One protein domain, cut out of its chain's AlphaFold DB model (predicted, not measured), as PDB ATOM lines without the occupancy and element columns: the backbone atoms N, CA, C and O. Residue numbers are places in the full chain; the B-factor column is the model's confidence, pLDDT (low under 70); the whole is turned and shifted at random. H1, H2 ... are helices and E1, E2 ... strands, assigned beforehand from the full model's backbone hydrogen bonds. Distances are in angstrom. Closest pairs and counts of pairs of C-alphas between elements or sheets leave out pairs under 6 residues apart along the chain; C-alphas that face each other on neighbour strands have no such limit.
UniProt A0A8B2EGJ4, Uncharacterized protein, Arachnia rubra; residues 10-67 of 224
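AT A GLANCE: This is residues 10 to 67 of the 224 residues of an uncharacterized protein of Arachnia rubra (UniProt A0A8B2EGJ4). A long helix, H2, makes the longest axis, and the shorter H1 crosses part of it at a steep angle. The short strand E1 comes first, and residues 66 to 67 fold back beside its end. The printed part has 58 residues, in the order E1, H1, H2, and is mostly helix. It is only just compact, close to loose, with a radius of gyration of the C-alphas of 12.1 A, and only just flat, spanning 38 by 26 by 14 A.

HOW THE PARTS SIT: E1, residues 13 to 16, pairs with no named strand, but its residues 15 to 16 pair antiparallel with residues 66 to 67. A tight link leads to H1, residues 22 to 32; the closest C-alphas of E1 and H1, those of Ile 15 and Ala 24, are 6.8 A apart. H2, residues 39 to 60, touches H1 with residues 46 to 54 alone, the closest C-alphas being those of Lys 26 and Thr 50, 5.5 A apart. H1 and H2 run opposite ways at a steep tilt of 50 degrees. E1 and H2 are apart. Every O i to N i+4 pair is within hydrogen-bond range in H1, and 16 of 18 in H2.

IN THESE COORDINATES: E1 begins at C-alpha 13 (-18.248, 17.030, -22.523). H1 measures 15.4 A. H2 measures 31.2 A and ends at C-alpha 60 (-2.011, 15.284, -18.487).

THE WHOLE: The C-alphas of Asp 38 and Arg 63, the two farthest apart, are 38.5 A apart. The printed part has no cut, and no printed residue is under 70 in pLDDT.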
ATOM      1  N   ARG A  10     -23.025  23.173 -26.138       85.50
ATOM      2  CA  ARG A  10     -23.793  22.177 -25.368       85.50
ATOM      3  C   ARG A  10     -23.362  20.729 -25.609       85.50
ATOM      4  O   ARG A  10     -23.521  19.897 -24.720       85.50
ATOM      5  N   ASP A  11     -22.872  20.439 -26.806       85.12
ATOM      6  CA  ASP A  11     -22.534  19.080 -27.216       85.12
ATOM      7  C   ASP A  11     -21.160  18.634 -26.706       85.12
ATOM      8  O   ASP A  11     -20.833  17.460 -26.816       85.12
ATOM      9  N   TRP A  12     -20.371  19.543 -26.119       88.94
ATOM     10  CA  TRP A  12     -19.083  19.225 -25.516       88.94
ATOM     11  C   TRP A  12     -19.239  18.608 -24.130       88.94
ATOM     12  O   TRP A  12     -20.091  18.995 -23.332       88.94
ATOM     13  N   GLU A  13     -18.346  17.677 -23.825       88.38
ATOM     14  CA  GLU A  13     -18.248  17.030 -22.523       88.38
ATOM     15  C   GLU A  13     -16.937  17.418 -21.846       88.38
ATOM     16  O   GLU A  13     -15.937  17.693 -22.509       88.38
ATOM     17  N   GLN A  14     -16.940  17.411 -20.514       90.44
ATOM     18  CA  GLN A  14     -15.779  17.763 -19.703       90.44
ATOM     19  C   GLN A  14     -15.379  16.614 -18.781       90.44
ATOM     20  O   GLN A  14     -16.224  15.943 -18.184       90.44
ATOM     21  N   ILE A  15     -14.074  16.409 -18.632       90.00
ATOM     22  CA  ILE A  15     -13.472  15.442 -17.719       90.00
ATOM     23  C   ILE A  15     -12.452  16.185 -16.862       90.00
ATOM     24  O   ILE A  15     -11.525  16.813 -17.370       90.00
ATOM     25  N   ARG A  16     -12.619  16.088 -15.544       89.50
ATOM     26  CA  ARG A  16     -11.621  16.557 -14.585       89.50
ATOM     27  C   ARG A  16     -10.386  15.661 -14.653       89.50
ATOM     28  O   ARG A  16     -10.527  14.438 -14.644       89.50
ATOM     29  N   LEU A  17      -9.201  16.266 -14.681       88.69
ATOM     30  CA  LEU A  17      -7.918  15.557 -14.742       88.69
ATOM     31  C   LEU A  17      -7.155  15.581 -13.407       88.69
ATOM     32  O   LEU A  17      -6.022  15.127 -13.340       88.69
ATOM     33  N   ASP A  18      -7.774  16.066 -12.329       84.81
ATOM     34  CA  ASP A  18      -7.155  16.190 -11.002       84.81
ATOM     35  C   ASP A  18      -7.949  15.484  -9.888       84.81
ATOM     36  O   ASP A  18      -8.762  16.129  -9.210       84.81
ATOM     37  N   PRO A  19      -7.732  14.180  -9.660       85.06
ATOM     38  CA  PRO A  19      -7.069  13.241 -10.563       85.06
ATOM     39  C   PRO A  19      -8.008  12.802 -11.698       85.06
ATOM     40  O   PRO A  19      -9.226  12.976 -11.621       85.06
ATOM     41  N   VAL A  20      -7.455  12.171 -12.737       87.75
ATOM     42  CA  VAL A  20      -8.264  11.495 -13.764       87.75
ATOM     43  C   VAL A  20      -9.050  10.350 -13.122       87.75
ATOM     44  O   VAL A  20      -8.475   9.390 -12.613       87.75
ATOM     45  N   GLU A  21     -10.382  10.423 -13.158       90.12
ATOM     46  CA  GLU A  21     -11.243   9.371 -12.614       90.12
ATOM     47  C   GLU A  21     -11.626   8.334 -13.687       90.12
ATOM     48  O   GLU A  21     -12.410   8.647 -14.591       90.12
ATOM     49  N   PRO A  22     -11.216   7.053 -13.560       89.38
ATOM     50  CA  PRO A  22     -11.560   6.020 -14.543       89.38
ATOM     51  C   PRO A  22     -13.063   5.839 -14.760       89.38
ATOM     52  O   PRO A  22     -13.506   5.511 -15.860       89.38
ATOM     53  N   LYS A  23     -13.873   6.081 -13.722       89.62
ATOM     54  CA  LYS A  23     -15.337   6.021 -13.816       89.62
ATOM     55  C   LYS A  23     -15.913   7.153 -14.665       89.62
ATOM     56  O   LYS A  23     -16.863   6.907 -15.403       89.62
ATOM     57  N   ALA A  24     -15.353   8.361 -14.574       87.88
ATOM     58  CA  ALA A  24     -15.782   9.495 -15.385       87.88
ATOM     59  C   ALA A  24     -15.453   9.252 -16.863       87.88
ATOM     60  O   ALA A  24     -16.337   9.378 -17.710       87.88
ATOM     61  N   VAL A  25     -14.232   8.785 -17.154       87.69
ATOM     62  CA  VAL A  25     -13.805   8.428 -18.520       87.69
ATOM     63  C   VAL A  25     -14.666   7.300 -19.088       87.69
ATOM     64  O   VAL A  25     -15.147   7.400 -20.211       87.69
ATOM     65  N   LYS A  26     -14.941   6.254 -18.299       88.62
ATOM     66  CA  LYS A  26     -15.818   5.153 -18.720       88.62
ATOM     67  C   LYS A  26     -17.247   5.620 -19.024       88.62
ATOM     68  O   LYS A  26     -17.839   5.197 -20.009       88.62
ATOM     69  N   LYS A  27     -17.820   6.491 -18.190       87.19
ATOM     70  CA  LYS A  27     -19.170   7.029 -18.421       87.19
ATOM     71  C   LYS A  27     -19.224   7.860 -19.709       87.19
ATOM     72  O   LYS A  27     -20.190   7.764 -20.463       87.19
ATOM     73  N   ALA A  28     -18.185   8.654 -19.951       83.25
ATOM     74  CA  ALA A  28     -18.003   9.427 -21.174       83.25
ATOM     75  C   ALA A  28     -17.974   8.530 -22.425       83.25
ATOM     76  O   ALA A  28     -18.748   8.740 -23.358       83.25
ATOM     77  N   THR A  29     -17.145   7.485 -22.428       83.75
ATOM     78  CA  THR A  29     -17.029   6.558 -23.566       83.75
ATOM     79  C   THR A  29     -18.279   5.705 -23.763       83.75
ATOM     80  O   THR A  29     -18.690   5.477 -24.896       83.75
ATOM     81  N   GLU A  30     -18.949   5.270 -22.694       84.81
ATOM     82  CA  GLU A  30     -20.242   4.580 -22.795       84.81
ATOM     83  C   GLU A  30     -21.309   5.447 -23.473       84.81
ATOM     84  O   GLU A  30     -22.073   4.930 -24.290       84.81
ATOM     85  N   LYS A  31     -21.329   6.756 -23.189       80.25
ATOM     86  CA  LYS A  31     -22.234   7.703 -23.850       80.25
ATOM     87  C   LYS A  31     -21.927   7.838 -25.342       80.25
ATOM     88  O   LYS A  31     -22.861   7.809 -26.133       80.25
ATOM     89  N   MET A  32     -20.651   7.925 -25.735       78.38
ATOM     90  CA  MET A  32     -20.261   7.991 -27.156       78.38
ATOM     91  C   MET A  32     -20.820   6.814 -27.964       78.38
ATOM     92  O   MET A  32     -21.247   6.989 -29.093       78.38
ATOM     93  N   PHE A  33     -20.847   5.610 -27.388       79.62
ATOM     94  CA  PHE A  33     -21.251   4.394 -28.101       79.62
ATOM     95  C   PHE A  33     -22.686   3.943 -27.799       79.62
ATOM     96  O   PHE A  33     -23.037   2.795 -28.088       79.62
ATOM     97  N   SER A  34     -23.530   4.811 -27.228       81.38
ATOM     98  CA  SER A  34     -24.893   4.444 -26.818       81.38
ATOM     99  C   SER A  34     -25.768   3.970 -27.979       81.38
ATOM    100  O   SER A  34     -26.662   3.150 -27.774       81.38
ATOM    101  N   ASN A  35     -25.482   4.440 -29.196       78.81
ATOM    102  CA  ASN A  35     -26.269   4.159 -30.398       78.81
ATOM    103  C   ASN A  35     -25.857   2.854 -31.107       78.81
ATOM    104  O   ASN A  35     -26.515   2.432 -32.058       78.81
ATOM    105  N   ILE A  36     -24.811   2.166 -30.631       80.06
ATOM    106  CA  ILE A  36     -24.445   0.835 -31.129       80.06
ATOM    107  C   ILE A  36     -25.435  -0.198 -30.570       80.06
ATOM    108  O   ILE A  36     -25.493  -0.442 -29.360       80.06
ATOM    109  N   SER A  37     -26.199  -0.823 -31.470       83.69
ATOM    110  CA  SER A  37     -27.228  -1.818 -31.134       83.69
ATOM    111  C   SER A  37     -26.657  -3.167 -30.688       83.69
ATOM    112  O   SER A  37     -27.274  -3.855 -29.880       83.69
ATOM    113  N   ASP A  38     -25.490  -3.555 -31.210       86.94
ATOM    114  CA  ASP A  38     -24.779  -4.767 -30.792       86.94
ATOM    115  C   ASP A  38     -24.090  -4.525 -29.443       86.94
ATOM    116  O   ASP A  38     -23.089  -3.810 -29.347       86.94
ATOM    117  N   GLU A  39     -24.632  -5.132 -28.389       87.38
ATOM    118  CA  GLU A  39     -24.127  -4.997 -27.025       87.38
ATOM    119  C   GLU A  39     -22.685  -5.498 -26.867       87.38
ATOM    120  O   GLU A  39     -21.885  -4.851 -26.189       87.38
ATOM    121  N   VAL A  40     -22.324  -6.610 -27.514       85.31
ATOM    122  CA  VAL A  40     -20.979  -7.191 -27.410       85.31
ATOM    123  C   VAL A  40     -19.966  -6.270 -28.081       85.31
ATOM    124  O   VAL A  40     -18.915  -5.970 -27.503       85.31
ATOM    125  N   ALA A  41     -20.290  -5.773 -29.277       80.75
ATOM    126  CA  ALA A  41     -19.460  -4.801 -29.977       80.75
ATOM    127  C   ALA A  41     -19.335  -3.494 -29.180       80.75
ATOM    128  O   ALA A  41     -18.221  -2.998 -28.999       80.75
ATOM    129  N   ARG A  42     -20.445  -2.975 -28.640       83.38
ATOM    130  CA  ARG A  42     -20.480  -1.750 -27.827       83.38
ATOM    131  C   ARG A  42     -19.581  -1.854 -26.600       83.38
ATOM    132  O   ARG A  42     -18.750  -0.975 -26.386       83.38
ATOM    133  N   VAL A  43     -19.705  -2.927 -25.815       84.06
ATOM    134  CA  VAL A  43     -18.892  -3.138 -24.604       84.06
ATOM    135  C   VAL A  43     -17.409  -3.257 -24.959       84.06
ATOM    136  O   VAL A  43     -16.567  -2.645 -24.301       84.06
ATOM    137  N   ARG A  44     -17.076  -3.997 -26.024       80.06
ATOM    138  CA  ARG A  44     -15.686  -4.180 -26.459       80.06
ATOM    139  C   ARG A  44     -15.051  -2.874 -26.940       80.06
ATOM    140  O   ARG A  44     -13.935  -2.560 -26.530       80.06
ATOM    141  N   ILE A  45     -15.747  -2.126 -27.796       79.00
ATOM    142  CA  ILE A  45     -15.256  -0.854 -28.345       79.00
ATOM    143  C   ILE A  45     -15.147   0.188 -27.231       79.00
ATOM    144  O   ILE A  45     -14.092   0.801 -27.089       79.00
ATOM    145  N   SER A  46     -16.182   0.332 -26.394       82.69
ATOM    146  CA  SER A  46     -16.162   1.257 -25.255       82.69
ATOM    147  C   SER A  46     -15.010   0.945 -24.297       82.69
ATOM    148  O   SER A  46     -14.261   1.847 -23.927       82.69
ATOM    149  N   GLY A  47     -14.780  -0.329 -23.958       81.56
ATOM    150  CA  GLY A  47     -13.654  -0.733 -23.110       81.56
ATOM    151  C   GLY A  47     -12.290  -0.381 -23.714       81.56
ATOM    152  O   GLY A  47     -11.435   0.175 -23.024       81.56
ATOM    153  N   TRP A  48     -12.102  -0.640 -25.012       81.19
ATOM    154  CA  TRP A  48     -10.869  -0.289 -25.721       81.19
ATOM    155  C   TRP A  48     -10.632   1.230 -25.769       81.19
ATOM    156  O   TRP A  48      -9.533   1.684 -25.445       81.19
ATOM    157  N   VAL A  49     -11.658   2.027 -26.098       82.81
ATOM    158  CA  VAL A  49     -11.551   3.497 -26.114       82.81
ATOM    159  C   VAL A  49     -11.320   4.052 -24.715       82.81
ATOM    160  O   VAL A  49     -10.488   4.936 -24.560       82.81
ATOM    161  N   THR A  50     -11.978   3.502 -23.691       87.06
ATOM    162  CA  THR A  50     -11.764   3.901 -22.289       87.06
ATOM    163  C   THR A  50     -10.303   3.734 -21.898       87.06
ATOM    164  O   THR A  50      -9.703   4.665 -21.370       87.06
ATOM    165  N   SER A  51      -9.710   2.576 -22.204       82.44
ATOM    166  CA  SER A  51      -8.295   2.327 -21.920       82.44
ATOM    167  C   SER A  51      -7.390   3.323 -22.643       82.44
ATOM    168  O   SER A  51      -6.444   3.824 -22.047       82.44
ATOM    169  N   ARG A  52      -7.681   3.633 -23.913       81.75
ATOM    170  CA  ARG A  52      -6.865   4.558 -24.708       81.75
ATOM    171  C   ARG A  52      -7.007   6.009 -24.245       81.75
ATOM    172  O   ARG A  52      -6.008   6.715 -24.191       81.75
ATOM    173  N   MET A  53      -8.219   6.440 -23.888       84.00
ATOM    174  CA  MET A  53      -8.452   7.764 -23.306       84.00
ATOM    175  C   MET A  53      -7.752   7.901 -21.958       84.00
ATOM    176  O   MET A  53      -7.145   8.934 -21.719       84.00
ATOM    177  N   LEU A  54      -7.763   6.869 -21.109       87.12
ATOM    178  CA  LEU A  54      -7.011   6.897 -19.852       87.12
ATOM    179  C   LEU A  54      -5.513   7.060 -20.091       87.12
ATOM    180  O   LEU A  54      -4.928   7.995 -19.562       87.12
ATOM    181  N   SER A  55      -4.913   6.250 -20.968       83.44
ATOM    182  CA  SER A  55      -3.486   6.382 -21.297       83.44
ATOM    183  C   SER A  55      -3.113   7.742 -21.900       83.44
ATOM    184  O   SER A  55      -1.960   8.146 -21.811       83.44
ATOM    185  N   MET A  56      -4.065   8.436 -22.529       82.88
ATOM    186  CA  MET A  56      -3.868   9.783 -23.071       82.88
ATOM    187  C   MET A  56      -4.038  10.878 -22.009       82.88
ATOM    188  O   MET A  56      -3.310  11.861 -22.039       82.88
ATOM    189  N   LEU A  57      -4.999  10.727 -21.094       86.81
ATOM    190  CA  LEU A  57      -5.343  11.738 -20.090       86.81
ATOM    191  C   LEU A  57      -4.485  11.643 -18.823       86.81
ATOM    192  O   LEU A  57      -4.225  12.664 -18.199       86.81
ATOM    193  N   GLU A  58      -4.034  10.448 -18.438       86.38
ATOM    194  CA  GLU A  58      -3.193  10.234 -17.252       86.38
ATOM    195  C   GLU A  58      -1.893  11.058 -17.276       86.38
ATOM    196  O   GLU A  58      -1.597  11.688 -16.262       86.38
ATOM    197  N   PRO A  59      -1.139  11.149 -18.392       84.50
ATOM    198  CA  PRO A  59       0.041  12.013 -18.465       84.50
ATOM    199  C   PRO A  59      -0.273  13.509 -18.327       84.50
ATOM    200  O   PRO A  59       0.612  14.283 -17.983       84.50
ATOM    201  N   LEU A  60      -1.519  13.908 -18.599       82.81
ATOM    202  CA  LEU A  60      -2.011  15.284 -18.487       82.81
ATOM    203  C   LEU A  60      -2.632  15.564 -17.107       82.81
ATOM    204  O   LEU A  60      -3.183  16.641 -16.879       82.81
ATOM    205  N   SER A  61      -2.594  14.581 -16.202       84.56
ATOM    206  CA  SER A  61      -3.134  14.684 -14.852       84.56
ATOM    207  C   SER A  61      -2.289  15.653 -14.034       84.56
ATOM    208  O   SER A  61      -1.249  15.296 -13.487       84.56
ATOM    209  N   GLU A  62      -2.774  16.879 -13.911       80.56
ATOM    210  CA  GLU A  62      -2.139  17.942 -13.142       80.56
ATOM    211  C   GLU A  62      -3.178  18.644 -12.271       80.56
ATOM    212  O   GLU A  62      -4.372  18.647 -12.582       80.56
ATOM    213  N   ARG A  63      -2.737  19.234 -11.156       78.81
ATOM    214  CA  ARG A  63      -3.639  19.900 -10.217       78.81
ATOM    215  C   ARG A  63      -4.445  20.991 -10.925       78.81
ATOM    216  O   ARG A  63      -3.877  21.901 -11.513       78.81
ATOM    217  N   GLY A  64      -5.773  20.936 -10.825       80.69
ATOM    218  CA  GLY A  64      -6.672  21.888 -11.483       80.69
ATOM    219  C   GLY A  64      -6.822  21.726 -13.001       80.69
ATOM    220  O   GLY A  64      -7.454  22.585 -13.610       80.69
ATOM    221  N   ALA A  65      -6.291  20.659 -13.608       88.12
ATOM    222  CA  ALA A  65      -6.431  20.421 -15.039       88.12
ATOM    223  C   ALA A  65      -7.797  19.818 -15.421       88.12
ATOM    224  O   ALA A  65      -8.395  19.020 -14.686       88.12
ATOM    225  N   TRP A  66      -8.281  20.183 -16.607       91.25
ATOM    226  CA  TRP A  66      -9.531  19.706 -17.201       91.25
ATOM    227  C   TRP A  66      -9.338  19.435 -18.688       91.25
ATOM    228  O   TRP A  66      -8.606  20.158 -19.359       91.25
ATOM    229  N   ALA A  67     -10.032  18.427 -19.208       91.50
ATOM    230  CA  ALA A  67     -10.176  18.195 -20.637       91.50
ATOM    231  C   ALA A  67     -11.627  18.426 -21.053       91.50
ATOM    232  O   ALA A  67     -12.545  17.879 -20.443       91.50
TER     233      ALA A  67